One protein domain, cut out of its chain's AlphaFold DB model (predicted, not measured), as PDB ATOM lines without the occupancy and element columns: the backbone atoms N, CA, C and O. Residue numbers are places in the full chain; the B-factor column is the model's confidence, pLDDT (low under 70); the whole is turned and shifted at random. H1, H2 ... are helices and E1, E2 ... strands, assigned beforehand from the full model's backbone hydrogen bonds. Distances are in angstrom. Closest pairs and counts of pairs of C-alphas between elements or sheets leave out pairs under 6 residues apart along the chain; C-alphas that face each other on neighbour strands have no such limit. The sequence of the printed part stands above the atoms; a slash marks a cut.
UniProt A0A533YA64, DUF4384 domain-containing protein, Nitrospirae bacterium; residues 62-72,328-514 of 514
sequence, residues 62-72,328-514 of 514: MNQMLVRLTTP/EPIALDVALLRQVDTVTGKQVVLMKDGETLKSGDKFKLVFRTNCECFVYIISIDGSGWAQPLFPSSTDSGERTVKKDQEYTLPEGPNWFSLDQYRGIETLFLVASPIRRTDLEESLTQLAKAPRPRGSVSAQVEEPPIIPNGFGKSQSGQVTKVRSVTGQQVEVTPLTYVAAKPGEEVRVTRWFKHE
ATOM      1  N   MET A  62     379.407 623.171 494.686       95.81
ATOM      2  CA  MET A  62     378.127 622.602 495.136       95.81
ATOM      3  C   MET A  62     377.876 622.850 496.632       95.81
ATOM      4  O   MET A  62     376.791 623.287 497.014       95.81
ATOM      5  N   ASN A  63     378.873 622.611 497.491       95.62
ATOM      6  CA  ASN A  63     378.754 622.857 498.930       95.62
ATOM      7  C   ASN A  63     378.485 624.341 499.234       95.62
ATOM      8  O   ASN A  63     377.629 624.654 500.058       95.62
ATOM      9  N   GLN A  64     379.144 625.267 498.528       95.44
ATOM     10  CA  GLN A  64     378.863 626.701 498.665       95.44
ATOM     11  C   GLN A  64     377.423 627.049 498.264       95.44
ATOM     12  O   GLN A  64     376.770 627.820 498.972       95.44
ATOM     13  N   MET A  65     376.903 626.455 497.182       95.69
ATOM     14  CA  MET A  65     375.498 626.614 496.792       95.69
ATOM     15  C   MET A  65     374.550 626.101 497.885       95.69
ATOM     16  O   MET A  65     373.611 626.802 498.251       95.69
ATOM     17  N   LEU A  66     374.807 624.915 498.446       95.50
ATOM     18  CA  LEU A  66     373.976 624.319 499.499       95.50
ATOM     19  C   LEU A  66     374.000 625.148 500.793       95.50
ATOM     20  O   LEU A  66     372.939 625.424 501.349       95.50
ATOM     21  N   VAL A  67     375.166 625.632 501.236       93.25
ATOM     22  CA  VAL A  67     375.268 626.556 502.383       93.25
ATOM     23  C   VAL A  67     374.422 627.811 502.140       93.25
ATOM     24  O   VAL A  67     373.611 628.179 502.995       93.25
ATOM     25  N   ARG A  68     374.528 628.427 500.955       93.81
ATOM     26  CA  ARG A  68     373.717 629.598 500.576       93.81
ATOM     27  C   ARG A  68     372.219 629.271 500.525       93.81
ATOM     28  O   ARG A  68     371.420 630.061 501.018       93.81
ATOM     29  N   LEU A  69     371.825 628.091 500.042       93.75
ATOM     30  CA  LEU A  69     370.430 627.624 500.051       93.75
ATOM     31  C   LEU A  69     369.875 627.369 501.463       93.75
ATOM     32  O   LEU A  69     368.689 627.584 501.690       93.75
ATOM     33  N   THR A  70     370.693 626.937 502.427       90.56
ATOM     34  CA  THR A  70     370.238 626.771 503.827       90.56
ATOM     35  C   THR A  70     370.118 628.090 504.588       90.56
ATOM     36  O   THR A  70     369.315 628.194 505.517       90.56
ATOM     37  N   THR A  71     370.914 629.091 504.212       88.31
ATOM     38  CA  THR A  71     371.074 630.336 504.972       88.31
ATOM     39  C   THR A  71     369.982 631.345 504.600       88.31
ATOM     40  O   THR A  71     369.861 631.681 503.419       88.31
ATOM     41  N   PRO A  72     369.213 631.884 505.570       82.19
ATOM     42  CA  PRO A  72     368.290 632.983 505.313       82.19
ATOM     43  C   PRO A  72     369.033 634.207 504.781       82.19
ATOM     44  O   PRO A  72     369.885 634.775 505.469       82.19
ATOM     45  N   GLU A 328     352.572 641.594 502.711       91.75
ATOM     46  CA  GLU A 328     352.185 640.200 502.915       91.75
ATOM     47  C   GLU A 328     353.431 639.293 502.915       91.75
ATOM     48  O   GLU A 328     354.390 639.570 502.187       91.75
ATOM     49  N   PRO A 329     353.434 638.172 503.663       95.44
ATOM     50  CA  PRO A 329     354.417 637.110 503.465       95.44
ATOM     51  C   PRO A 329     354.377 636.581 502.025       95.44
ATOM     52  O   PRO A 329     353.306 636.502 501.413       95.44
ATOM     53  N   ILE A 330     355.532 636.169 501.498       95.94
ATOM     54  CA  ILE A 330     355.590 635.516 500.187       95.94
ATOM     55  C   ILE A 330     354.856 634.175 500.262       95.94
ATOM     56  O   ILE A 330     355.120 633.356 501.142       95.94
ATOM     57  N   ALA A 331     353.961 633.949 499.309       97.62
ATOM     58  CA  ALA A 331     353.323 632.677 499.030       97.62
ATOM     59  C   ALA A 331     353.800 632.181 497.659       97.62
ATOM     60  O   ALA A 331     353.656 632.889 496.661       97.62
ATOM     61  N   LEU A 332     354.363 630.973 497.628       98.00
ATOM     62  CA  LEU A 332     354.829 630.277 496.430       98.00
ATOM     63  C   LEU A 332     353.962 629.033 496.213       98.00
ATOM     64  O   LEU A 332     354.036 628.082 496.990       98.00
ATOM     65  N   ASP A 333     353.158 629.031 495.155       98.12
ATOM     66  CA  ASP A 333     352.482 627.827 494.671       98.12
ATOM     67  C   ASP A 333     353.488 626.924 493.956       98.12
ATOM     68  O   ASP A 333     354.258 627.399 493.121       98.12
ATOM     69  N   VAL A 334     353.454 625.618 494.240       97.94
ATOM     70  CA  VAL A 334     354.273 624.613 493.547       97.94
ATOM     71  C   VAL A 334     353.430 623.386 493.204       97.94
ATOM     72  O   VAL A 334     352.926 622.689 494.087       97.94
ATOM     73  N   ALA A 335     353.334 623.072 491.914       97.19
ATOM     74  CA  ALA A 335     352.821 621.806 491.409       97.19
ATOM     75  C   ALA A 335     353.927 621.096 490.617       97.19
ATOM     76  O   ALA A 335     354.225 621.451 489.478       97.19
ATOM     77  N   LEU A 336     354.545 620.088 491.234       97.25
ATOM     78  CA  LEU A 336     355.407 619.135 490.539       97.25
ATOM     79  C   LEU A 336     354.511 618.019 489.998       97.25
ATOM     80  O   LEU A 336     353.760 617.405 490.753       97.25
ATOM     81  N   LEU A 337     354.539 617.806 488.690       95.56
ATOM     82  CA  LEU A 337     353.588 616.978 487.958       95.56
ATOM     83  C   LEU A 337     354.329 615.881 487.217       95.56
ATOM     84  O   LEU A 337     355.372 616.143 486.620       95.56
ATOM     85  N   ARG A 338     353.747 614.685 487.176       93.06
ATOM     86  CA  ARG A 338     354.192 613.602 486.299       93.06
ATOM     87  C   ARG A 338     353.087 613.183 485.347       93.06
ATOM     88  O   ARG A 338     351.900 613.327 485.646       93.06
ATOM     89  N   GLN A 339     353.488 612.659 484.201       87.25
ATOM     90  CA  GLN A 339     352.589 611.924 483.329       87.25
ATOM     91  C   GLN A 339     352.639 610.438 483.681       87.25
ATOM     92  O   GLN A 339     353.722 609.896 483.867       87.25
ATOM     93  N   VAL A 340     351.478 609.787 483.716       80.06
ATOM     94  CA  VAL A 340     351.358 608.330 483.854       80.06
ATOM     95  C   VAL A 340     350.564 607.752 482.685       80.06
ATOM     96  O   VAL A 340     349.558 608.324 482.251       80.06
ATOM     97  N   ASP A 341     351.017 606.614 482.171       77.56
ATOM     98  CA  ASP A 341     350.263 605.806 481.217       77.56
ATOM     99  C   ASP A 341     349.201 604.981 481.961       77.56
ATOM    100  O   ASP A 341     349.502 604.255 482.908       77.56
ATOM    101  N   THR A 342     347.938 605.105 481.547       73.25
ATOM    102  CA  THR A 342     346.797 604.379 482.130       73.25
ATOM    103  C   THR A 342     346.049 603.597 481.054       73.25
ATOM    104  O   THR A 342     346.185 603.873 479.864       73.25
ATOM    105  N   VAL A 343     345.158 602.686 481.459       75.81
ATOM    106  CA  VAL A 343     344.241 601.987 480.531       75.81
ATOM    107  C   VAL A 343     343.309 602.934 479.755       75.81
ATOM    108  O   VAL A 343     342.753 602.542 478.736       75.81
ATOM    109  N   THR A 344     343.160 604.185 480.207       76.75
ATOM    110  CA  THR A 344     342.405 605.254 479.521       76.75
ATOM    111  C   THR A 344     343.283 606.192 478.680       76.75
ATOM    112  O   THR A 344     342.789 607.184 478.150       76.75
ATOM    113  N   GLY A 345     344.583 605.906 478.557       77.81
ATOM    114  CA  GLY A 345     345.580 606.783 477.940       77.81
ATOM    115  C   GLY A 345     346.392 607.587 478.962       77.81
ATOM    116  O   GLY A 345     346.445 607.252 480.148       77.81
ATOM    117  N   LYS A 346     347.061 608.646 478.496       79.56
ATOM    118  CA  LYS A 346     348.011 609.437 479.295       79.56
ATOM    119  C   LYS A 346     347.301 610.439 480.201       79.56
ATOM    120  O   LYS A 346     346.598 611.320 479.712       79.56
ATOM    121  N   GLN A 347     347.532 610.330 481.508       83.88
ATOM    122  CA  GLN A 347     347.003 611.248 482.521       83.88
ATOM    123  C   GLN A 347     348.126 612.088 483.141       83.88
ATOM    124  O   GLN A 347     349.258 611.627 483.277       83.88
ATOM    125  N   VAL A 348     347.805 613.324 483.535       90.62
ATOM    126  CA  VAL A 348     348.692 614.209 484.307       90.62
ATOM    127  C   VAL A 348     348.287 614.144 485.775       90.62
ATOM    128  O   VAL A 348     347.116 614.334 486.095       90.62
ATOM    129  N   VAL A 349     349.250 613.884 486.661       91.38
ATOM    130  CA  VAL A 349     349.020 613.669 488.097       91.38
ATOM    131  C   VAL A 349     350.014 614.495 488.919       91.38
ATOM    132  O   VAL A 349     351.181 614.635 488.548       91.38
ATOM    133  N   LEU A 350     349.554 615.045 490.046       94.31
ATOM    134  CA  LEU A 350     350.403 615.738 491.017       94.31
ATOM    135  C   LEU A 350     351.326 614.739 491.727       94.31
ATOM    136  O   LEU A 350     350.849 613.811 492.376       94.31
ATOM    137  N   MET A 351     352.636 614.963 491.627       95.00
ATOM    138  CA  MET A 351     353.662 614.143 492.260       95.00
ATOM    139  C   MET A 351     353.968 614.628 493.684       95.00
ATOM    140  O   MET A 351     354.338 615.790 493.913       95.00
ATOM    141  N   LYS A 352     353.857 613.707 494.642       94.75
ATOM    142  CA  LYS A 352     354.349 613.860 496.017       94.75
ATOM    143  C   LYS A 352     355.841 613.548 496.082       94.75
ATOM    144  O   LYS A 352     356.394 612.897 495.199       94.75
ATOM    145  N   ASP A 353     356.483 614.009 497.147       95.62
ATOM    146  CA  ASP A 353     357.905 613.746 497.343       95.62
ATOM    147  C   ASP A 353     358.182 612.277 497.667       95.62
ATOM    148  O   ASP A 353     357.428 611.634 498.402       95.62
ATOM    149  N   GLY A 354     359.260 611.748 497.091       95.94
ATOM    150  CA  GLY A 354     359.655 610.345 497.220       95.94
ATOM    151  C   GLY A 354     358.864 609.347 496.370       95.94
ATOM    152  O   GLY A 354     359.093 608.143 496.500       95.94
ATOM    153  N   GLU A 355     357.975 609.808 495.480       96.31
ATOM    154  CA  GLU A 355     357.449 608.966 494.398       96.31
ATOM    155  C   GLU A 355     358.574 608.549 493.428       96.31
ATOM    156  O   GLU A 355     359.574 609.249 493.274       96.31
ATOM    157  N   THR A 356     358.407 607.406 492.761       95.44
ATOM    158  CA  THR A 356     359.309 606.936 491.695       95.44
ATOM    159  C   THR A 356     358.784 607.357 490.324       95.44
ATOM    160  O   THR A 356     357.617 607.103 489.999       95.44
ATOM    161  N   LEU A 357     359.681 607.906 489.503       93.62
ATOM    162  CA  LEU A 357     359.598 607.936 488.045       93.62
ATOM    163  C   LEU A 357     360.578 606.923 487.452       93.62
ATOM    164  O   LEU A 357     361.653 606.676 488.001       93.62
ATOM    165  N   LYS A 358     360.209 606.358 486.307       89.62
ATOM    166  CA  LYS A 358     361.024 605.398 485.561       89.62
ATOM    167  C   LYS A 358     361.518 605.981 484.248       89.62
ATOM    168  O   LYS A 358     360.912 606.891 483.689       89.62
ATOM    169  N   SER A 359     362.585 605.400 483.719       81.75
ATOM    170  CA  SER A 359     363.099 605.638 482.366       81.75
ATOM    171  C   SER A 359     361.963 605.699 481.323       81.75
ATOM    172  O   SER A 359     361.343 604.681 481.013       81.75
ATOM    173  N   GLY A 360     361.686 606.893 480.785       82.19
ATOM    174  CA  GLY A 360     360.593 607.160 479.832       82.19
ATOM    175  C   GLY A 360     359.414 607.971 480.391       82.19
ATOM    176  O   GLY A 360     358.705 608.612 479.607       82.19
ATOM    177  N   ASP A 361     359.246 608.023 481.716       88.56
ATOM    178  CA  ASP A 361     358.335 608.959 482.380       88.56
ATOM    179  C   ASP A 361     358.772 610.410 482.131       88.56
ATOM    180  O   ASP A 361     359.929 610.717 481.821       88.56
ATOM    181  N   LYS A 362     357.814 611.330 482.273       91.69
ATOM    182  CA  LYS A 362     358.030 612.762 482.054       91.69
ATOM    183  C   LYS A 362     357.432 613.592 483.173       91.69
ATOM    184  O   LYS A 362     356.334 613.290 483.648       91.69
ATOM    185  N   PHE A 363     358.127 614.668 483.535       94.75
ATOM    186  CA  PHE A 363     357.686 615.605 484.564       94.75
ATOM    187  C   PHE A 363     357.595 617.049 484.060       94.75
ATOM    188  O   PHE A 363     358.138 617.424 483.019       94.75
ATOM    189  N   LYS A 364     356.840 617.854 484.798       95.12
ATOM    190  CA  LYS A 364     356.607 619.279 484.558       95.12
ATOM    191  C   LYS A 364     356.471 619.971 485.904       95.12
ATOM    192  O   LYS A 364     355.895 619.408 486.832       95.12
ATOM    193  N   LEU A 365     356.998 621.181 486.014       96.62
ATOM    194  CA  LEU A 365     356.886 621.995 487.216       96.62
ATOM    195  C   LEU A 365     356.069 623.243 486.892       96.62
ATOM    196  O   LEU A 365     356.357 623.923 485.913       96.62
ATOM    197  N   VAL A 366     355.063 623.545 487.704       96.25
ATOM    198  CA  VAL A 366     354.265 624.772 487.597       96.25
ATOM    199  C   VAL A 366     354.369 625.539 488.906       96.25
ATOM    200  O   VAL A 366     354.283 624.937 489.980       96.25
ATOM    201  N   PHE A 367     354.579 626.852 488.825       97.06
ATOM    202  CA  PHE A 367     354.703 627.716 489.993       97.06
ATOM    203  C   PHE A 367     354.103 629.113 489.766       97.06
ATOM    204  O   PHE A 367     353.925 629.553 488.630       97.06
ATOM    205  N   ARG A 368     353.779 629.806 490.864       96.94
ATOM    206  CA  ARG A 368     353.221 631.173 490.899       96.94
ATOM    207  C   ARG A 368     353.548 631.830 492.243       96.94
ATOM    208  O   ARG A 368     353.637 631.127 493.248       96.94
ATOM    209  N   THR A 369     353.687 633.157 492.282       97.00
ATOM    210  CA  THR A 369     353.929 633.920 493.523       97.00
ATOM    211  C   THR A 369     352.920 635.050 493.732       97.00
ATOM    212  O   THR A 369     352.592 635.765 492.789       97.00
ATOM    213  N   ASN A 370     352.500 635.297 494.980       96.00
ATOM    214  CA  ASN A 370     351.577 636.396 495.340       96.00
ATOM    215  C   ASN A 370     352.192 637.813 495.263       96.00
ATOM    216  O   ASN A 370     351.579 638.782 495.714       96.00
ATOM    217  N   CYS A 371     353.410 637.956 494.745       93.88
ATOM    218  CA  CYS A 371     354.181 639.198 494.725       93.88
ATOM    219  C   CYS A 371     355.175 639.229 493.555       93.88
ATOM    220  O   CYS A 371     355.587 638.175 493.062       93.88
ATOM    221  N   GLU A 372     355.607 640.431 493.150       93.62
ATOM    222  CA  GLU A 372     356.662 640.588 492.143       93.62
ATOM    223  C   GLU A 372     358.057 640.440 492.779       93.62
ATOM    224  O   GLU A 372     358.609 641.390 493.344       93.62
ATOM    225  N   CYS A 373     358.626 639.239 492.704       93.00
ATOM    226  CA  CYS A 373     359.802 638.826 493.477       93.00
ATOM    227  C   CYS A 373     360.821 638.048 492.625       93.00
ATOM    228  O   CYS A 373     360.611 637.849 491.429       93.00
ATOM    229  N   PHE A 374     361.937 637.628 493.221       94.19
ATOM    230  CA  PHE A 374     362.937 636.782 492.566       94.19
ATOM    231  C   PHE A 374     362.639 635.313 492.865       94.19
ATOM    232  O   PHE A 374     362.444 634.954 494.026       94.19
ATOM    233  N   VAL A 375     362.637 634.461 491.838       95.50
ATOM    234  CA  VAL A 375     362.486 633.007 491.993       95.50
ATOM    235  C   VAL A 375     363.701 632.302 491.408       95.50
ATOM    236  O   VAL A 375     364.159 632.647 490.323       95.50
ATOM    237  N   TYR A 376     364.193 631.298 492.130       95.69
ATOM    238  CA  TYR A 376     365.280 630.421 491.718       95.69
ATOM    239  C   TYR A 376     364.813 628.973 491.861       95.69
ATOM    240  O   TYR A 376     364.366 628.568 492.935       95.69
ATOM    241  N   ILE A 377     364.900 628.202 490.781       96.88
ATOM    242  CA  ILE A 377     364.563 626.777 490.744       96.88
ATOM    243  C   ILE A 377     365.780 626.036 490.211       96.88
ATOM    244  O   ILE A 377     366.217 626.276 489.085       96.88
ATOM    245  N   ILE A 378     366.331 625.147 491.030       96.50
ATOM    246  CA  ILE A 378     367.592 624.450 490.777       96.50
ATOM    247  C   ILE A 378     367.312 622.952 490.818       96.50
ATOM    248  O   ILE A 378     366.853 622.443 491.840       96.50
ATOM    249  N   SER A 379     367.588 622.258 489.716       96.31
ATOM    250  CA  SER A 379     367.562 620.796 489.657       96.31
ATOM    251  C   SER A 379     368.928 620.247 490.030       96.31
ATOM    252  O   SER A 379     369.944 620.788 489.594       96.31
ATOM    253  N   ILE A 380     368.948 619.152 490.777       96.56
ATOM    254  CA  ILE A 380     370.104 618.278 490.953       96.56
ATOM    255  C   ILE A 380     369.651 616.869 490.598       96.56
ATOM    256  O   ILE A 380     368.701 616.374 491.198       96.56
ATOM    257  N   ASP A 381     370.297 616.259 489.609       95.44
ATOM    258  CA  ASP A 381     369.920 614.923 489.138       95.44
ATOM    259  C   ASP A 381     370.552 613.785 489.956       95.44
ATOM    260  O   ASP A 381     371.396 614.012 490.831       95.44
ATOM    261  N   GLY A 382     370.170 612.543 489.642       95.44
ATOM    262  CA  GLY A 382     370.652 611.332 490.306       95.44
ATOM    263  C   GLY A 382     372.172 611.117 490.268       95.44
ATOM    264  O   GLY A 382     372.678 610.306 491.038       95.44
ATOM    265  N   SER A 383     372.939 611.864 489.464       95.62
ATOM    266  CA  SER A 383     374.417 611.863 489.497       95.62
ATOM    267  C   SER A 383     375.034 612.963 490.375       95.62
ATOM    268  O   SER A 383     376.261 613.059 490.485       95.62
ATOM    269  N   GLY A 384     374.211 613.827 490.965       95.88
ATOM    270  CA  GLY A 384     374.647 615.010 491.698       95.88
ATOM    271  C   GLY A 384     375.029 616.195 490.807       95.88
ATOM    272  O   GLY A 384     375.776 617.062 491.262       95.88
ATOM    273  N   TRP A 385     374.561 616.253 489.552       95.69
ATOM    274  CA  TRP A 385     374.797 617.404 488.675       95.69
ATOM    275  C   TRP A 385     373.714 618.475 488.868       95.69
ATOM    276  O   TRP A 385     372.534 618.222 488.632       95.69
ATOM    277  N   ALA A 386     374.116 619.678 489.284       94.94
ATOM    278  CA  ALA A 386     373.237 620.833 489.456       94.94
ATOM    279  C   ALA A 386     373.074 621.662 488.171       94.94
ATOM    280  O   ALA A 386     374.049 621.964 487.480       94.94
ATOM    281  N   GLN A 387     371.844 622.114 487.910       91.94
ATOM    282  CA  GLN A 387     371.498 623.047 486.832       91.94
ATOM    283  C   GLN A 387     370.306 623.954 487.214       91.94
ATOM    284  O   GLN A 387     369.352 623.480 487.838       91.94
ATOM    285  N   PRO A 388     370.307 625.249 486.844       92.81
ATOM    286  CA  PRO A 388     369.141 626.111 487.019       92.81
ATOM    287  C   PRO A 388     368.056 625.778 485.984       92.81
ATOM    288  O   PRO A 388     368.320 625.763 484.782       92.81
ATOM    289  N   LEU A 389     366.825 625.553 486.448       93.00
ATOM    290  CA  LEU A 389     365.628 625.478 485.597       93.00
ATOM    291  C   LEU A 389     364.923 626.835 485.481       93.00
ATOM    292  O   LEU A 389     364.252 627.087 484.483       93.00
ATOM    293  N   PHE A 390     365.055 627.698 486.495       93.56
ATOM    294  CA  PHE A 390     364.553 629.072 486.464       93.56
ATOM    295  C   PHE A 390     365.400 630.005 487.354       93.56
ATOM    296  O   PHE A 390     365.741 629.601 488.469       93.56
ATOM    297  N   PRO A 391     365.710 631.246 486.922       88.81
ATOM    298  CA  PRO A 391     365.665 631.696 485.524       88.81
ATOM    299  C   PRO A 391     366.556 630.794 484.655       88.81
ATOM    300  O   PRO A 391     367.505 630.194 485.169       88.81
ATOM    301  N   SER A 392     366.254 630.645 483.364       75.62
ATOM    302  CA  SER A 392     367.078 629.789 482.505       75.62
ATOM    303  C   SER A 392     368.464 630.411 482.304       75.62
ATOM    304  O   SER A 392     368.641 631.631 482.363       75.62
ATOM    305  N   SER A 393     369.475 629.583 482.034       66.94
ATOM    306  CA  SER A 393     370.832 630.064 481.733       66.94
ATOM    307  C   SER A 393     370.908 630.911 480.453       66.94
ATOM    308  O   SER A 393     371.873 631.652 480.268       66.94
ATOM    309  N   THR A 394     369.884 630.838 479.600       62.22
ATOM    310  CA  THR A 394     369.699 631.661 478.399       62.22
ATOM    311  C   THR A 394     369.009 633.006 478.655       62.22
ATOM    312  O   THR A 394     369.056 633.873 477.781       62.22
ATOM    313  N   ASP A 395     368.415 633.235 479.834       62.00
ATOM    314  CA  ASP A 395     367.682 634.471 480.128       62.00
ATOM    315  C   ASP A 395     368.616 635.635 480.501       62.00
ATOM    316  O   ASP A 395     369.103 635.791 481.631       62.00
ATOM    317  N   SER A 396     368.813 636.534 479.538       52.72
ATOM    318  CA  SER A 396     369.445 637.841 479.749       52.72
ATOM    319  C   SER A 396     368.517 638.874 480.413       52.72
ATOM    320  O   SER A 396     368.995 639.921 480.846       52.72
ATOM    321  N   GLY A 397     367.213 638.583 480.516       56.75
ATOM    322  CA  GLY A 397     366.161 639.509 480.954       56.75
ATOM    323  C   GLY A 397     365.955 639.663 482.470       56.75
ATOM    324  O   GLY A 397     366.822 639.355 483.295       56.75
ATOM    325  N   GLU A 398     364.773 640.174 482.837       59.22
ATOM    326  CA  GLU A 398     364.352 640.361 484.229       59.22
ATOM    327  C   GLU A 398     364.257 639.020 484.975       59.22
ATOM    328  O   GLU A 398     363.431 638.172 484.657       59.22
ATOM    329  N   ARG A 399     365.042 638.858 486.047       71.06
ATOM    330  CA  ARG A 399     364.999 637.682 486.948       71.06
ATOM    331  C   ARG A 399     363.843 637.750 487.961       71.06
ATOM    332  O   ARG A 399     363.913 637.140 489.026       71.06
ATOM    333  N   THR A 400     362.813 638.539 487.661       86.12
ATOM    334  CA  THR A 400     361.688 638.827 488.557       86.12
ATOM    335  C   THR A 400     360.381 638.332 487.969       86.12
ATOM    336  O   THR A 400     359.958 638.783 486.904       86.12
ATOM    337  N   VAL A 401     359.723 637.437 488.696       92.44
ATOM    338  CA  VAL A 401     358.415 636.886 488.334       92.44
ATOM    339  C   VAL A 401     357.317 637.889 488.661       92.44
ATOM    340  O   VAL A 401     357.432 638.626 489.641       92.44
ATOM    341  N   LYS A 402     356.260 637.949 487.848       93.38
ATOM    342  CA  LYS A 402     355.145 638.887 488.032       93.38
ATOM    343  C   LYS A 402     354.110 638.327 489.009       93.38
ATOM    344  O   LYS A 402     353.880 637.120 489.056       93.38
ATOM    345  N   LYS A 403     353.507 639.211 489.818       94.31
ATOM    346  CA  LYS A 403     352.495 638.831 490.819       94.31
ATOM    347  C   LYS A 403     351.352 638.067 490.145       94.31
ATOM    348  O   LYS A 403     350.839 638.505 489.122       94.31
ATOM    349  N   ASP A 404     350.973 636.949 490.755       94.94
ATOM    350  CA  ASP A 404     349.889 636.044 490.362       94.94
ATOM    351  C   ASP A 404     350.014 635.448 488.941       94.94
ATOM    352  O   ASP A 404     349.146 634.683 488.518       94.94
ATOM    353  N   GLN A 405     351.122 635.705 488.231       94.38
ATOM    354  CA  GLN A 405     351.439 635.054 486.963       94.38
ATOM    355  C   GLN A 405     351.874 633.604 487.203       94.38
ATOM    356  O   GLN A 405     352.679 633.299 488.085       94.38
ATOM    357  N   GLU A 406     351.338 632.708 486.381       93.94
ATOM    358  CA  GLU A 406     351.713 631.301 486.337       93.94
ATOM    359  C   GLU A 406     352.906 631.078 485.400       93.94
ATOM    360  O   GLU A 406     352.948 631.601 484.283       93.94
ATOM    361  N   TYR A 407     353.851 630.256 485.848       93.81
ATOM    362  CA  TYR A 407     355.035 629.841 485.105       93.81
ATOM    363  C   TYR A 407     355.068 628.315 485.022       93.81
ATOM    364  O   TYR A 407     354.864 627.624 486.018       93.81
ATOM    365  N   THR A 408     355.330 627.781 483.828       93.44
ATOM    366  CA  THR A 408     355.365 626.336 483.553       93.44
ATOM    367  C   THR A 408     356.719 625.957 482.964       93.44
ATOM    368  O   THR A 408     357.105 626.494 481.932       93.44
ATOM    369  N   LEU A 409     357.414 625.004 483.584       93.50
ATOM    370  CA  LEU A 409     358.734 624.528 483.176       93.50
ATOM    371  C   LEU A 409     358.674 623.049 482.731       93.50
ATOM    372  O   LEU A 409     358.193 622.206 483.500       93.50
ATOM    373  N   PRO A 410     359.177 622.702 481.529       92.62
ATOM    374  CA  PRO A 410     359.525 623.618 480.442       92.62
ATOM    375  C   PRO A 410     358.255 624.233 479.827       92.62
ATOM    376  O   PRO A 410     357.158 623.674 479.944       92.62
ATOM    377  N   GLU A 411     358.406 625.372 479.154       87.31
ATOM    378  CA  GLU A 411     357.269 626.135 478.636       87.31
ATOM    379  C   GLU A 411     356.473 625.409 477.535       87.31
ATOM    380  O   GLU A 411     356.971 624.558 476.784       87.31
ATOM    381  N   GLY A 412     355.197 625.789 477.424       84.62
ATOM    382  CA  GLY A 412     354.292 625.317 476.381       84.62
ATOM    383  C   GLY A 412     353.942 623.822 476.500       84.62
ATOM    384  O   GLY A 412     353.669 623.331 477.603       84.62
ATOM    385  N   PRO A 413     353.884 623.076 475.376       83.62
ATOM    386  CA  PRO A 413     353.502 621.663 475.362       83.62
ATOM    387  C   PRO A 413     354.632 620.721 475.804       83.62
ATOM    388  O   PRO A 413     354.394 619.526 475.957       83.62
ATOM    389  N   ASN A 414     355.850 621.232 476.000       88.88
ATOM    390  CA  ASN A 414     357.036 620.436 476.317       88.88
ATOM    391  C   ASN A 414     356.975 619.866 477.739       88.88
ATOM    392  O   ASN A 414     356.263 620.392 478.591       88.88
ATOM    393  N   TRP A 415     357.734 618.806 478.011       92.44
ATOM    394  CA  TRP A 415     357.867 618.181 479.332       92.44
ATOM    395  C   TRP A 415     359.323 617.758 479.547       92.44
ATOM    396  O   TRP A 415     359.964 617.293 478.599       92.44
ATOM    397  N   PHE A 416     359.833 617.876 480.776       93.19
ATOM    398  CA  PHE A 416     361.130 617.300 481.127       93.19
ATOM    399  C   PHE A 416     361.063 615.779 480.982       93.19
ATOM    400  O   PHE A 416     360.048 615.148 481.286       93.19
ATOM    401  N   SER A 417     362.147 615.195 480.486       90.88
ATOM    402  CA  SER A 417     362.346 613.746 480.400       90.88
ATOM    403  C   SER A 417     363.575 613.417 481.239       90.88
ATOM    404  O   SER A 417     364.491 614.236 481.291       90.88
ATOM    405  N   LEU A 418     363.587 612.261 481.895       90.81
ATOM    406  CA  LEU A 418     364.764 611.805 482.637       90.81
ATOM    407  C   LEU A 418     365.918 611.517 481.662       90.81
ATOM    408  O   LEU A 418     365.668 611.127 480.517       90.81
ATOM    409  N   ASP A 419     367.162 611.712 482.108       88.88
ATOM    410  CA  ASP A 419     368.346 611.237 481.384       88.88
ATOM    411  C   ASP A 419     368.697 609.792 481.811       88.88
ATOM    412  O   ASP A 419     367.834 609.060 482.287       88.88
ATOM    413  N   GLN A 420     369.928 609.327 481.591       90.00
ATOM    414  CA  GLN A 420     370.353 607.974 481.979       90.00
ATOM    415  C   GLN A 420     370.798 607.816 483.451       90.00
ATOM    416  O   GLN A 420     371.145 606.703 483.861       90.00
ATOM    417  N   TYR A 421     370.860 608.889 484.248       92.50
ATOM    418  CA  TYR A 421     371.489 608.868 485.572       92.50
ATOM    419  C   TYR A 421     370.482 608.716 486.715       92.50
ATOM    420  O   TYR A 421     370.074 609.676 487.361       92.50
ATOM    421  N   ARG A 422     370.144 607.454 486.987       94.25
ATOM    422  CA  ARG A 422     369.356 607.009 488.147       94.25
ATOM    423  C   ARG A 422     369.870 607.558 489.481       94.25
ATOM    424  O   ARG A 422     371.068 607.787 489.647       94.25
ATOM    425  N   GLY A 423     368.958 607.677 490.443       95.88
ATOM    426  CA  GLY A 423     369.225 608.158 491.799       95.88
ATOM    427  C   GLY A 423     368.056 608.976 492.347       95.88
ATOM    428  O   GLY A 423     366.902 608.775 491.957       95.88
ATOM    429  N   ILE A 424     368.351 609.906 493.251       97.69
ATOM    430  CA  ILE A 424     367.401 610.897 493.758       97.69
ATOM    431  C   ILE A 424     367.493 612.189 492.943       97.69
ATOM    432  O   ILE A 424     368.476 612.923 493.021       97.69
ATOM    433  N   GLU A 425     366.418 612.499 492.227       97.38
ATOM    434  CA  GLU A 425     366.211 613.776 491.546       97.38
ATOM    435  C   GLU A 425     365.675 614.798 492.555       97.38
ATOM    436  O   GLU A 425     364.673 614.557 493.235       97.38
ATOM    437  N   THR A 426     366.330 615.953 492.667       98.00
ATOM    438  CA  THR A 426     366.012 616.982 493.667       98.00
ATOM    439  C   THR A 426     365.791 618.344 493.025       98.00
ATOM    440  O   THR A 426     366.571 618.786 492.187       98.00
ATOM    441  N   LEU A 427     364.752 619.047 493.466       98.06
ATOM    442  CA  LEU A 427     364.418 620.407 493.065       98.06
ATOM    443  C   LEU A 427     364.444 621.318 494.294       98.06
ATOM    444  O   LEU A 427     363.615 621.178 495.197       98.06
ATOM    445  N   PHE A 428     365.361 622.281 494.315       97.81
ATOM    446  CA  PHE A 428     365.312 623.399 495.256       97.81
ATOM    447  C   PHE A 428     364.536 624.553 494.636       97.81
ATOM    448  O   PHE A 428     364.848 624.974 493.523       97.81
ATOM    449  N   LEU A 429     363.554 625.080 495.364       97.56
ATOM    450  CA  LEU A 429     362.795 626.266 494.980       97.56
ATOM    451  C   LEU A 429     362.970 627.342 496.050       97.56
ATOM    452  O   LEU A 429     362.715 627.095 497.231       97.56
ATOM    453  N   VAL A 430     363.382 628.536 495.629       96.88
ATOM    454  CA  VAL A 430     363.528 629.721 496.480       96.88
ATOM    455  C   VAL A 430     362.732 630.868 495.868       96.88
ATOM    456  O   VAL A 430     362.943 631.189 494.702       96.88
ATOM    457  N   ALA A 431     361.857 631.504 496.647       96.12
ATOM    458  CA  ALA A 431     361.175 632.745 496.276       96.12
ATOM    459  C   ALA A 431     361.515 633.833 497.302       96.12
ATOM    460  O   ALA A 431     361.192 633.700 498.482       96.12
ATOM    461  N   SER A 432     362.196 634.891 496.864       94.44
ATOM    462  CA  SER A 432     362.832 635.889 497.733       94.44
ATOM    463  C   SER A 432     362.447 637.316 497.313       94.44
ATOM    464  O   SER A 432     362.421 637.613 496.113       94.44
ATOM    465  N   PRO A 433     362.156 638.240 498.252       91.94
ATOM    466  CA  PRO A 433     361.785 639.620 497.911       91.94
ATOM    467  C   PRO A 433     362.981 640.439 497.395       91.94
ATOM    468  O   PRO A 433     362.814 641.526 496.842       91.94
ATOM    469  N   ILE A 434     364.192 639.911 497.576       90.19
ATOM    470  CA  ILE A 434     365.483 640.522 497.275       90.19
ATOM    471  C   ILE A 434     366.317 639.569 496.416       90.19
ATOM    472  O   ILE A 434     366.186 638.350 496.498       90.19
ATOM    473  N   ARG A 435     367.174 640.131 495.559       91.19
ATOM    474  CA  ARG A 435     367.973 639.356 494.605       91.19
ATOM    475  C   ARG A 435     369.032 638.523 495.332       91.19
ATOM    476  O   ARG A 435     369.875 639.085 496.033       91.19
ATOM    477  N   ARG A 436     369.030 637.208 495.105       91.69
ATOM    478  CA  ARG A 436     370.017 636.253 495.635       91.69
ATOM    479  C   ARG A 436     371.285 636.271 494.782       91.69
ATOM    480  O   ARG A 436     371.573 635.326 494.048       91.69
ATOM    481  N   THR A 437     372.040 637.367 494.840       91.19
ATOM    482  CA  THR A 437     373.311 637.494 494.099       91.19
ATOM    483  C   THR A 437     374.345 636.448 494.529       91.19
ATOM    484  O   THR A 437     375.216 636.091 493.741       91.19
ATOM    485  N   ASP A 438     374.205 635.894 495.733       93.00
ATOM    486  CA  ASP A 438     374.964 634.754 496.239       93.00
ATOM    487  C   ASP A 438     374.598 633.426 495.540       93.00
ATOM    488  O   ASP A 438     375.490 632.689 495.115       93.00
ATOM    489  N   LEU A 439     373.309 633.118 495.351       93.31
ATOM    490  CA  LEU A 439     372.889 631.941 494.575       93.31
ATOM    491  C   LEU A 439     373.238 632.103 493.093       93.31
ATOM    492  O   LEU A 439     373.709 631.153 492.471       93.31
ATOM    493  N   GLU A 440     373.066 633.306 492.537       92.06
ATOM    494  CA  GLU A 440     373.458 633.610 491.157       92.06
ATOM    495  C   GLU A 440     374.965 633.426 490.936       92.06
ATOM    496  O   GLU A 440     375.359 632.847 489.923       92.06
ATOM    497  N   GLU A 441     375.813 633.843 491.883       92.56
ATOM    498  CA  GLU A 441     377.251 633.563 491.823       92.56
ATOM    499  C   GLU A 441     377.521 632.053 491.861       92.56
ATOM    500  O   GLU A 441     378.240 631.557 490.997       92.56
ATOM    501  N   SER A 442     376.937 631.303 492.804       94.38
ATOM    502  CA  SER A 442     377.176 629.853 492.915       94.38
ATOM    503  C   SER A 442     376.745 629.090 491.661       94.38
ATOM    504  O   SER A 442     377.507 628.266 491.155       94.38
ATOM    505  N   LEU A 443     375.577 629.417 491.102       92.06
ATOM    506  CA  LEU A 443     375.114 628.872 489.823       92.06
ATOM    507  C   LEU A 443     376.062 629.251 488.673       92.06
ATOM    508  O   LEU A 443     376.361 628.415 487.823       92.06
ATOM    509  N   THR A 444     376.609 630.471 488.684       91.12
ATOM    510  CA  THR A 444     377.620 630.919 487.712       91.12
ATOM    511  C   THR A 444     378.966 630.203 487.882       91.12
ATOM    512  O   THR A 444     379.663 630.004 486.890       91.12
ATOM    513  N   GLN A 445     379.370 629.799 489.094       91.88
ATOM    514  CA  GLN A 445     380.580 628.984 489.293       91.88
ATOM    515  C   GLN A 445     380.367 627.553 488.781       91.88
ATOM    516  O   GLN A 445     381.182 627.069 487.997       91.88
ATOM    517  N   LEU A 446     379.248 626.915 489.147       91.62
ATOM    518  CA  LEU A 446     378.886 625.564 488.698       91.62
ATOM    519  C   LEU A 446     378.798 625.476 487.163       91.62
ATOM    520  O   LEU A 446     379.357 624.557 486.567       91.62
ATOM    521  N   ALA A 447     378.193 626.477 486.514       88.19
ATOM    522  CA  ALA A 447     378.048 626.539 485.057       88.19
ATOM    523  C   ALA A 447     379.363 626.758 484.272       88.19
ATOM    524  O   ALA A 447     379.362 626.627 483.049       88.19
ATOM    525  N   LYS A 448     380.494 627.074 484.929       86.88
ATOM    526  CA  LYS A 448     381.810 627.168 484.255       86.88
ATOM    527  C   LYS A 448     382.390 625.803 483.893       86.88
ATOM    528  O   LYS A 448     383.256 625.730 483.024       86.88
ATOM    529  N   ALA A 449     381.939 624.736 484.550       80.12
ATOM    530  CA  ALA A 449     382.244 623.375 484.145       80.12
ATOM    531  C   ALA A 449     381.151 622.883 483.176       80.12
ATOM    532  O   ALA A 449     379.983 622.842 483.564       80.12
ATOM    533  N   PRO A 450     381.475 622.466 481.939       82.62
ATOM    534  CA  PRO A 450     380.550 621.650 481.162       82.62
ATOM    535  C   PRO A 450     380.417 620.277 481.834       82.62
ATOM    536  O   PRO A 450     381.402 619.756 482.363       82.62
ATOM    537  N   ARG A 451     379.226 619.664 481.786       87.75
ATOM    538  CA  ARG A 451     379.002 618.318 482.341       87.75
ATOM    539  C   ARG A 451     379.970 617.318 481.684       87.75
ATOM    540  O   ARG A 451     379.902 617.152 480.462       87.75
ATOM    541  N   PRO A 452     380.874 616.660 482.437       82.56
ATOM    542  CA  PRO A 452     381.845 615.741 481.854       82.56
ATOM    543  C   PRO A 452     381.174 614.600 481.083       82.56
ATOM    544  O   PRO A 452     380.302 613.904 481.603       82.56
ATOM    545  N   ARG A 453     381.597 614.399 479.829       74.19
ATOM    546  CA  ARG A 453     381.146 613.294 478.973       74.19
ATOM    547  C   ARG A 453     381.871 612.010 479.408       74.19
ATOM    548  O   ARG A 453     382.996 611.769 478.981       74.19
ATOM    549  N   GLY A 454     381.246 611.210 480.272       71.56
ATOM    550  CA  GLY A 454     381.820 609.969 480.804       71.56
ATOM    551  C   GLY A 454     380.837 609.170 481.662       71.56
ATOM    552  O   GLY A 454     379.704 609.590 481.888       71.56
ATOM    553  N   SER A 455     381.270 608.003 482.139       73.56
ATOM    554  CA  SER A 455     380.486 607.151 483.036       73.56
ATOM    555  C   SER A 455     380.407 607.747 484.447       73.56
ATOM    556  O   SER A 455     381.426 607.873 485.127       73.56
ATOM    557  N   VAL A 456     379.195 608.046 484.908       87.38
ATOM    558  CA  VAL A 456     378.900 608.312 486.323       87.38
ATOM    559  C   VAL A 456     379.195 607.065 487.169       87.38
ATOM    560  O   VAL A 456     378.840 605.953 486.784       87.38
ATOM    561  N   SER A 457     379.871 607.255 488.306       91.06
ATOM    562  CA  SER A 457     380.403 606.189 489.177       91.06
ATOM    563  C   SER A 457     379.685 606.061 490.527       91.06
ATOM    564  O   SER A 457     379.842 605.058 491.220       91.06
ATOM    565  N   ALA A 458     378.898 607.068 490.901       94.94
ATOM    566  CA  ALA A 458     378.075 607.090 492.104       94.94
ATOM    567  C   ALA A 458     376.730 607.762 491.820       94.94
ATOM    568  O   ALA A 458     376.637 608.609 490.931       94.94
ATOM    569  N   GLN A 459     375.709 607.402 492.591       96.25
ATOM    570  CA  GLN A 459     374.365 607.967 492.492       96.25
ATOM    571  C   GLN A 459     374.024 608.723 493.779       96.25
ATOM    572  O   GLN A 459     374.646 608.507 494.822       96.25
ATOM    573  N   VAL A 460     373.077 609.653 493.706       97.06
ATOM    574  CA  VAL A 460     372.466 610.255 494.890       97.06
ATOM    575  C   VAL A 460     371.443 609.247 495.403       97.06
ATOM    576  O   VAL A 460     370.530 608.874 494.672       97.06
ATOM    577  N   GLU A 461     371.615 608.779 496.632       96.44
ATOM    578  CA  GLU A 461     370.781 607.748 497.270       96.44
ATOM    579  C   GLU A 461     369.867 608.352 498.353       96.44
ATOM    580  O   GLU A 461     368.831 607.777 498.686       96.44
ATOM    581  N   GLU A 462     370.217 609.539 498.862       95.06
ATOM    582  CA  GLU A 462     369.497 610.254 499.922       95.06
ATOM    583  C   GLU A 462     369.152 611.690 499.474       95.06
ATOM    584  O   GLU A 462     370.027 612.389 498.952       95.06
ATOM    585  N   PRO A 463     367.906 612.170 499.672       93.62
ATOM    586  CA  PRO A 463     367.501 613.510 499.258       93.62
ATOM    587  C   PRO A 463     368.142 614.601 500.142       93.62
ATOM    588  O   PRO A 463     367.948 614.587 501.360       93.62
ATOM    589  N   PRO A 464     368.826 615.605 499.565       93.69
ATOM    590  CA  PRO A 464     369.450 616.695 500.308       93.69
ATOM    591  C   PRO A 464     368.418 617.750 500.748       93.69
ATOM    592  O   PRO A 464     368.362 618.853 500.207       93.69
ATOM    593  N   ILE A 465     367.579 617.418 501.733       92.94
ATOM    594  CA  ILE A 465     366.520 618.304 502.246       92.94
ATOM    595  C   ILE A 465     367.117 619.508 502.996       92.94
ATOM    596  O   ILE A 465     367.666 619.351 504.087       92.94
ATOM    597  N   ILE A 466     366.962 620.723 502.456       90.06
ATOM    598  CA  ILE A 466     367.339 621.958 503.169       90.06
ATOM    599  C   ILE A 466     366.287 622.334 504.231       90.06
ATOM    600  O   ILE A 466     365.110 621.998 504.079       90.06
ATOM    601  N   PRO A 467     366.652 623.091 505.286       87.88
ATOM    602  CA  PRO A 467     365.687 623.624 506.242       87.88
ATOM    603  C   PRO A 467     364.648 624.538 505.573       87.88
ATOM    604  O   PRO A 467     364.989 625.584 505.003       87.88
ATOM    605  N   ASN A 468     363.377 624.141 505.686       84.06
ATOM    606  CA  ASN A 468     362.214 624.838 505.134       84.06
ATOM    607  C   ASN A 468     362.231 626.345 505.445       84.06
ATOM    608  O   ASN A 468     362.400 626.758 506.591       84.06
ATOM    609  N   GLY A 469     362.001 627.169 504.421       86.94
ATOM    610  CA  GLY A 469     361.855 628.625 504.538       86.94
ATOM    611  C   GLY A 469     360.402 629.091 504.671       86.94
ATOM    612  O   GLY A 469     360.091 630.225 504.342       86.94
ATOM    613  N   PHE A 470     359.472 628.221 505.071       93.50
ATOM    614  CA  PHE A 470     358.044 628.543 505.139       93.50
ATOM    615  C   PHE A 470     357.463 628.237 506.521       93.50
ATOM    616  O   PHE A 470     357.841 627.259 507.163       93.50
ATOM    617  N   GLY A 471     356.526 629.074 506.975       93.12
ATOM    618  CA  GLY A 471     355.823 628.898 508.248       93.12
ATOM    619  C   GLY A 471     354.619 627.958 508.157       93.12
ATOM    620  O   GLY A 471     354.228 627.363 509.156       93.12
ATOM    621  N   LYS A 472     354.029 627.808 506.963       95.00
ATOM    622  CA  LYS A 472     352.932 626.864 506.689       95.00
ATOM    623  C   LYS A 472     352.871 626.470 505.213       95.00
ATOM    624  O   LYS A 472     353.370 627.196 504.351       95.00
ATOM    625  N   SER A 473     352.175 625.373 504.931       96.19
ATOM    626  CA  SER A 473     351.690 625.030 503.592       96.19
ATOM    627  C   SER A 473     350.165 624.863 503.582       96.19
ATOM    628  O   SER A 473     349.543 624.664 504.626       96.19
ATOM    629  N   GLN A 474     349.550 625.030 502.411       96.38
ATOM    630  CA  GLN A 474     348.096 624.973 502.195       96.38
ATOM    631  C   GLN A 474     347.791 624.692 500.713       96.38
ATOM    632  O   GLN A 474     348.652 624.912 499.867       96.38
ATOM    633  N   SER A 475     346.581 624.246 500.370       96.69
ATOM    634  CA  SER A 475     346.172 624.115 498.961       96.69
ATOM    635  C   SER A 475     346.198 625.472 498.244       96.69
ATOM    636  O   SER A 475     345.655 626.451 498.763       96.69
ATOM    637  N   GLY A 476     346.802 625.515 497.056       93.81
ATOM    638  CA  GLY A 476     346.851 626.699 496.195       93.81
ATOM    639  C   GLY A 476     345.638 626.844 495.283       93.81
ATOM    640  O   GLY A 476     344.735 626.007 495.274       93.81
ATOM    641  N   GLN A 477     345.612 627.914 494.484       92.00
ATOM    642  CA  GLN A 477     344.548 628.108 493.493       92.00
ATOM    643  C   GLN A 477     344.748 627.142 492.315       92.00
ATOM    644  O   GLN A 477     345.872 626.991 491.828       92.00
ATOM    645  N   VAL A 478     343.665 626.529 491.831       94.00
ATOM    646  CA  VAL A 478     343.683 625.575 490.706       94.00
ATOM    647  C   VAL A 478     344.353 626.184 489.463       94.00
ATOM    648  O   VAL A 478     344.094 627.333 489.107       94.00
ATOM    649  N   THR A 479     345.199 625.395 488.799       90.38
ATOM    650  CA  THR A 479     345.910 625.731 487.549       90.38
ATOM    651  C   THR A 479     345.524 624.761 486.422       90.38
ATOM    652  O   THR A 479     345.090 623.637 486.690       90.38
ATOM    653  N   LYS A 480     345.647 625.200 485.158       89.88
ATOM    654  CA  LYS A 480     345.248 624.458 483.945       89.88
ATOM    655  C   LYS A 480     346.456 624.086 483.095       89.88
ATOM    656  O   LYS A 480     346.883 624.837 482.220       89.88
ATOM    657  N   VAL A 481     346.962 622.877 483.299       87.19
ATOM    658  CA  VAL A 481     348.227 622.429 482.709       87.19
ATOM    659  C   VAL A 481     347.980 621.582 481.464       87.19
ATOM    660  O   VAL A 481     347.104 620.720 481.453       87.19
ATOM    661  N   ARG A 482     348.762 621.803 480.400       83.94
ATOM    662  CA  ARG A 482     348.695 620.983 479.177       83.94
ATOM    663  C   ARG A 482     349.519 619.698 479.311       83.94
ATOM    664  O   ARG A 482     350.735 619.752 479.527       83.94
ATOM    665  N   SER A 483     348.861 618.557 479.113       80.44
ATOM    666  CA  SER A 483     349.486 617.244 478.891       80.44
ATOM    667  C   SER A 483     350.306 617.212 477.588       80.44
ATOM    668  O   SER A 483     350.199 618.121 476.760       80.44
ATOM    669  N   VAL A 484     351.079 616.143 477.344       74.00
ATOM    670  CA  VAL A 484     351.775 615.965 476.045       74.00
ATOM    671  C   VAL A 484     350.803 615.811 474.867       74.00
ATOM    672  O   VAL A 484     351.178 616.060 473.727       74.00
ATOM    673  N   THR A 485     349.553 615.412 475.130       78.19
ATOM    674  CA  THR A 485     348.479 615.299 474.129       78.19
ATOM    675  C   THR A 485     347.758 616.630 473.880       78.19
ATOM    676  O   THR A 485     346.806 616.678 473.106       78.19
ATOM    677  N   GLY A 486     348.181 617.718 474.537       78.94
ATOM    678  CA  GLY A 486     347.595 619.055 474.412       78.94
ATOM    679  C   GLY A 486     346.321 619.285 475.234       78.94
ATOM    680  O   GLY A 486     345.893 620.435 475.360       78.94
ATOM    681  N   GLN A 487     345.745 618.236 475.829       82.88
ATOM    682  CA  GLN A 487     344.595 618.329 476.728       82.88
ATOM    683  C   GLN A 487     344.944 619.160 477.971       82.88
ATOM    684  O   GLN A 487     345.995 618.972 478.585       82.88
ATOM    685  N   GLN A 488     344.044 620.066 478.362       87.06
ATOM    686  CA  GLN A 488     344.139 620.766 479.643       87.06
ATOM    687  C   GLN A 488     343.661 619.857 480.779       87.06
ATOM    688  O   GLN A 488     342.600 619.240 480.679       87.06
ATOM    689  N   VAL A 489     344.433 619.815 481.861       88.56
ATOM    690  CA  VAL A 489     344.114 619.113 483.106       88.56
ATOM    691  C   VAL A 489     344.155 620.128 484.244       88.56
ATOM    692  O   VAL A 489     345.117 620.889 484.366       88.56
ATOM    693  N   GLU A 490     343.105 620.160 485.060       92.62
ATOM    694  CA  GLU A 490     343.059 620.986 486.268       92.62
ATOM    695  C   GLU A 490     343.799 620.284 487.411       92.62
ATOM    696  O   GLU A 490     343.522 619.126 487.726       92.62
ATOM    697  N   VAL A 491     344.748 620.984 488.035       93.00
ATOM    698  CA  VAL A 491     345.516 620.484 489.186       93.00
ATOM    699  C   VAL A 491     345.577 621.547 490.281       93.00
ATOM    700  O   VAL A 491     345.550 622.746 490.011       93.00
ATOM    701  N   THR A 492     345.650 621.109 491.538       95.81
ATOM    702  CA  THR A 492     345.756 621.999 492.707       95.81
ATOM    703  C   THR A 492     347.206 622.006 493.200       95.81
ATOM    704  O   THR A 492     347.684 620.949 493.618       95.81
ATOM    705  N   PRO A 493     347.933 623.138 493.146       96.62
ATOM    706  CA  PRO A 493     349.282 623.247 493.699       96.62
ATOM    707  C   PRO A 493     349.291 623.138 495.225       96.62
ATOM    708  O   PRO A 493     348.269 623.347 495.883       96.62
ATOM    709  N   LEU A 494     350.470 622.902 495.797       97.38
ATOM    710  CA  LEU A 494     350.716 623.146 497.216       97.38
ATOM    711  C   LEU A 494     351.360 624.531 497.360       97.38
ATOM    712  O   LEU A 494     352.453 624.760 496.840       97.38
ATOM    713  N   THR A 495     350.682 625.457 498.036       98.19
ATOM    714  CA  THR A 495     351.239 626.759 498.415       98.19
ATOM    715  C   THR A 495     352.133 626.599 499.635       98.19
ATOM    716  O   THR A 495     351.728 625.999 500.631       98.19
ATOM    717  N   TYR A 496     353.301 627.224 499.598       98.06
ATOM    718  CA  TYR A 496     354.204 627.402 500.729       98.06
ATOM    719  C   TYR A 496     354.254 628.887 501.082       98.06
ATOM    720  O   TYR A 496     354.486 629.715 500.203       98.06
ATOM    721  N   VAL A 497     354.015 629.237 502.347       97.81
ATOM    722  CA  VAL A 497     353.908 630.637 502.793       97.81
ATOM    723  C   VAL A 497     355.004 630.948 503.809       97.81
ATOM    724  O   VAL A 497     355.122 630.252 504.822       97.81
ATOM    725  N   ALA A 498     355.792 631.994 503.551       96.12
ATOM    726  CA  ALA A 498     356.801 632.522 504.469       96.12
ATOM    727  C   ALA A 498     356.184 632.829 505.845       96.12
ATOM    728  O   ALA A 498     354.998 633.157 505.942       96.12
ATOM    729  N   ALA A 499     356.956 632.705 506.929       93.25
ATOM    730  CA  ALA A 499     356.396 632.900 508.269       93.25
ATOM    731  C   ALA A 499     356.095 634.382 508.568       93.25
ATOM    732  O   ALA A 499     355.184 634.667 509.349       93.25
ATOM    733  N   LYS A 500     356.816 635.320 507.935       92.62
ATOM    734  CA  LYS A 500     356.606 636.773 508.060       92.62
ATOM    735  C   LYS A 500     356.758 637.510 506.714       92.62
ATOM    736  O   LYS A 500     357.401 636.993 505.799       92.62
ATOM    737  N   PRO A 501     356.222 638.740 506.595       91.50
ATOM    738  CA  PRO A 501     356.566 639.662 505.511       91.50
ATOM    739  C   PRO A 501     358.085 639.868 505.410       91.50
ATOM    740  O   PRO A 501     358.762 640.012 506.427       91.50
ATOM    741  N   GLY A 502     358.624 639.867 504.190       88.56
ATOM    742  CA  GLY A 502     360.060 640.042 503.929       88.56
ATOM    743  C   GLY A 502     360.954 638.811 504.126       88.56
ATOM    744  O   GLY A 502     362.116 638.862 503.730       88.56
ATOM    745  N   GLU A 503     360.441 637.706 504.668       91.69
ATOM    746  CA  GLU A 503     361.149 636.421 504.660       91.69
ATOM    747  C   GLU A 503     361.018 635.733 503.286       91.69
ATOM    748  O   GLU A 503     360.007 635.869 502.594       91.69
ATOM    749  N   GLU A 504     362.050 634.991 502.884       93.50
ATOM    750  CA  GLU A 504     362.052 634.185 501.657       93.50
ATOM    751  C   GLU A 504     361.436 632.798 501.888       93.50
ATOM    752  O   GLU A 504     361.700 632.158 502.906       93.50
ATOM    753  N   VAL A 505     360.679 632.293 500.912       96.38
ATOM    754  CA  VAL A 505     360.235 630.893 500.887       96.38
ATOM    755  C   VAL A 505     361.357 630.021 500.337       96.38
ATOM    756  O   VAL A 505     361.924 630.332 499.292       96.38
ATOM    757  N   ARG A 506     361.643 628.896 501.003       96.00
ATOM    758  CA  ARG A 506     362.572 627.855 500.531       96.00
ATOM    759  C   ARG A 506     361.953 626.470 500.686       96.00
ATOM    760  O   ARG A 506     361.437 626.163 501.762       96.00
ATOM    761  N   VAL A 507     362.016 625.653 499.639       96.12
ATOM    762  CA  VAL A 507     361.386 624.324 499.557       96.12
ATOM    763  C   VAL A 507     362.327 623.346 498.852       96.12
ATOM    764  O   VAL A 507     362.878 623.675 497.801       96.12
ATOM    765  N   THR A 508     362.450 622.124 499.373       96.69
ATOM    766  CA  THR A 508     362.929 620.969 498.598       96.69
ATOM    767  C   THR A 508     361.731 620.151 498.121       96.69
ATOM    768  O   THR A 508     360.881 619.785 498.929       96.69
ATOM    769  N   ARG A 509     361.680 619.832 496.827       97.44
ATOM    770  CA  ARG A 509     360.862 618.745 496.264       97.44
ATOM    771  C   ARG A 509     361.811 617.665 495.735       97.44
ATOM    772  O   ARG A 509     362.902 618.008 495.287       97.44
ATOM    773  N   TRP A 510     361.445 616.387 495.776       97.75
ATOM    774  CA  TRP A 510     362.332 615.309 495.306       97.75
ATOM    775  C   TRP A 510     361.574 614.051 494.885       97.75
ATOM    776  O   TRP A 510     360.483 613.772 495.381       97.75
ATOM    777  N   PHE A 511     362.164 613.263 493.992       97.81
ATOM    778  CA  PHE A 511     361.610 611.993 493.523       97.81
ATOM    779  C   PHE A 511     362.732 611.002 493.184       97.81
ATOM    780  O   PHE A 511     363.904 611.372 493.109       97.81
ATOM    781  N   LYS A 512     362.392 609.721 493.027       97.62
ATOM    782  CA  LYS A 512     363.344 608.677 492.619       97.62
ATOM    783  C   LYS A 512     363.324 608.496 491.106       97.62
ATOM    784  O   LYS A 512     362.251 608.537 490.506       97.62
ATOM    785  N   HIS A 513     364.486 608.232 490.526       95.00
ATOM    786  CA  HIS A 513     364.681 607.937 489.112       95.00
ATOM    787  C   HIS A 513     365.233 606.509 488.960       95.00
ATOM    788  O   HIS A 513     366.350 606.221 489.400       95.00
ATOM    789  N   GLU A 514     364.426 605.627 488.354       91.00
ATOM    790  CA  GLU A 514     364.654 604.173 488.186       91.00
ATOM    791  C   GLU A 514     364.649 603.687 486.715       91.00
ATOM    792  O   GLU A 514     364.109 604.354 485.806       91.00
TER     793      GLU A 514
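AT A GLANCE: This is residues 62 to 72 and 328 to 514 of the 514 residues of the protein "DUF4384 domain-containing protein" of Nitrospirae bacterium (UniProt A0A533YA64). Two strongly twisted sheets lie face to face as a sandwich, a branched one of six strands (E1, E2, E3, E6, E8, E11) and one of four; helices H1 and H2 lie side by side over the other face of the four-stranded sheet, and a small hairpin, E9 and E10, covers part of the other face of the six-stranded one. This is a stack of sheets, three sheets face to face in turn. The printed part has 198 residues, with two named helices and twelve named strands in the order H1, E1 to E7, H2, E8 to E12; it is mostly strand, with under half of the residues in named elements. The four-stranded order is E5, E4, E7, E12, antiparallel, and the branched sheet's neighbour pairs are antiparallel too. The whole is compact, with a radius of gyration of the C-alphas of 16.4 A and spans of 47 by 41 by 31 A.

HOW THE PARTS SIT: Start at E1, residues 331 to 342: E2, residues 345 to 350, and E11, residues 494 to 497, lie on one side of it, E3, residues 362 to 369, on the other side. Within hydrogen-bond range you find N 340 and O 347, 2.9 A, in the hairpin E1 and E2, N 335 and O 366, 2.8 A, to E3, and N 332 and O 496, 2.9 A, to E11. Edge strand E6, residues 406 to 409, pairs with E3 at N 367 and O 407, 2.9 A; edge strand E8, residues 472 to 475, pairs with E11 at N 495 and O 474, 2.8 A. In the second sheet, E4, residues 373 to 380, forms a hairpin with E5, residues 386 to 390, N 387 and O 379 at 2.9 A; E7, residues 423 to 432, has N 430 and O 376 at 2.9 A to E4, and N 427 and O 509 at 2.8 A to E12, residues 505 to 513. The facing parts of these sheets are 9.5 A centre to centre, their strands at 35 degrees. The hairpin E9, residues 479 to 482, and E10, residues 488 to 491, has N 481 and O 489 at 2.9 A; it faces the branched sheet, 8.4 A centre to centre. H1, residues 62 to 70, and H2, residues 437 to 446, are on the same face of the four-stranded sheet. They touch, closest at the C-alphas of Met 65 and Ser 442, 5.3 A, at a shallow tilt of 24 degrees, opposite ways. In both, every O i to N i+4 pair is within hydrogen-bond range.

IN THESE COORDINATES: Find C-alpha 331 at (353.323, 632.677, 499.030); from there E1 runs 33.6 A. E7 spans 29.1 A and E3 24.4 A. E12 runs 26.2 A, to C-alpha 513 at (364.681, 607.937, 489.112).

THE WHOLE: The C-alphas farthest apart, of Val 343 and Thr 437, are 47.9 A apart. Residues 73 to 327 are not printed; C-alphas 72 and 328 are 17.8 A apart across the cut. Long links are E2 to E3, E5 to E6, E6 to E7 and H2 to E8. Mean pLDDT of the printed part is 90.7; residues 393 to 398 are under 70.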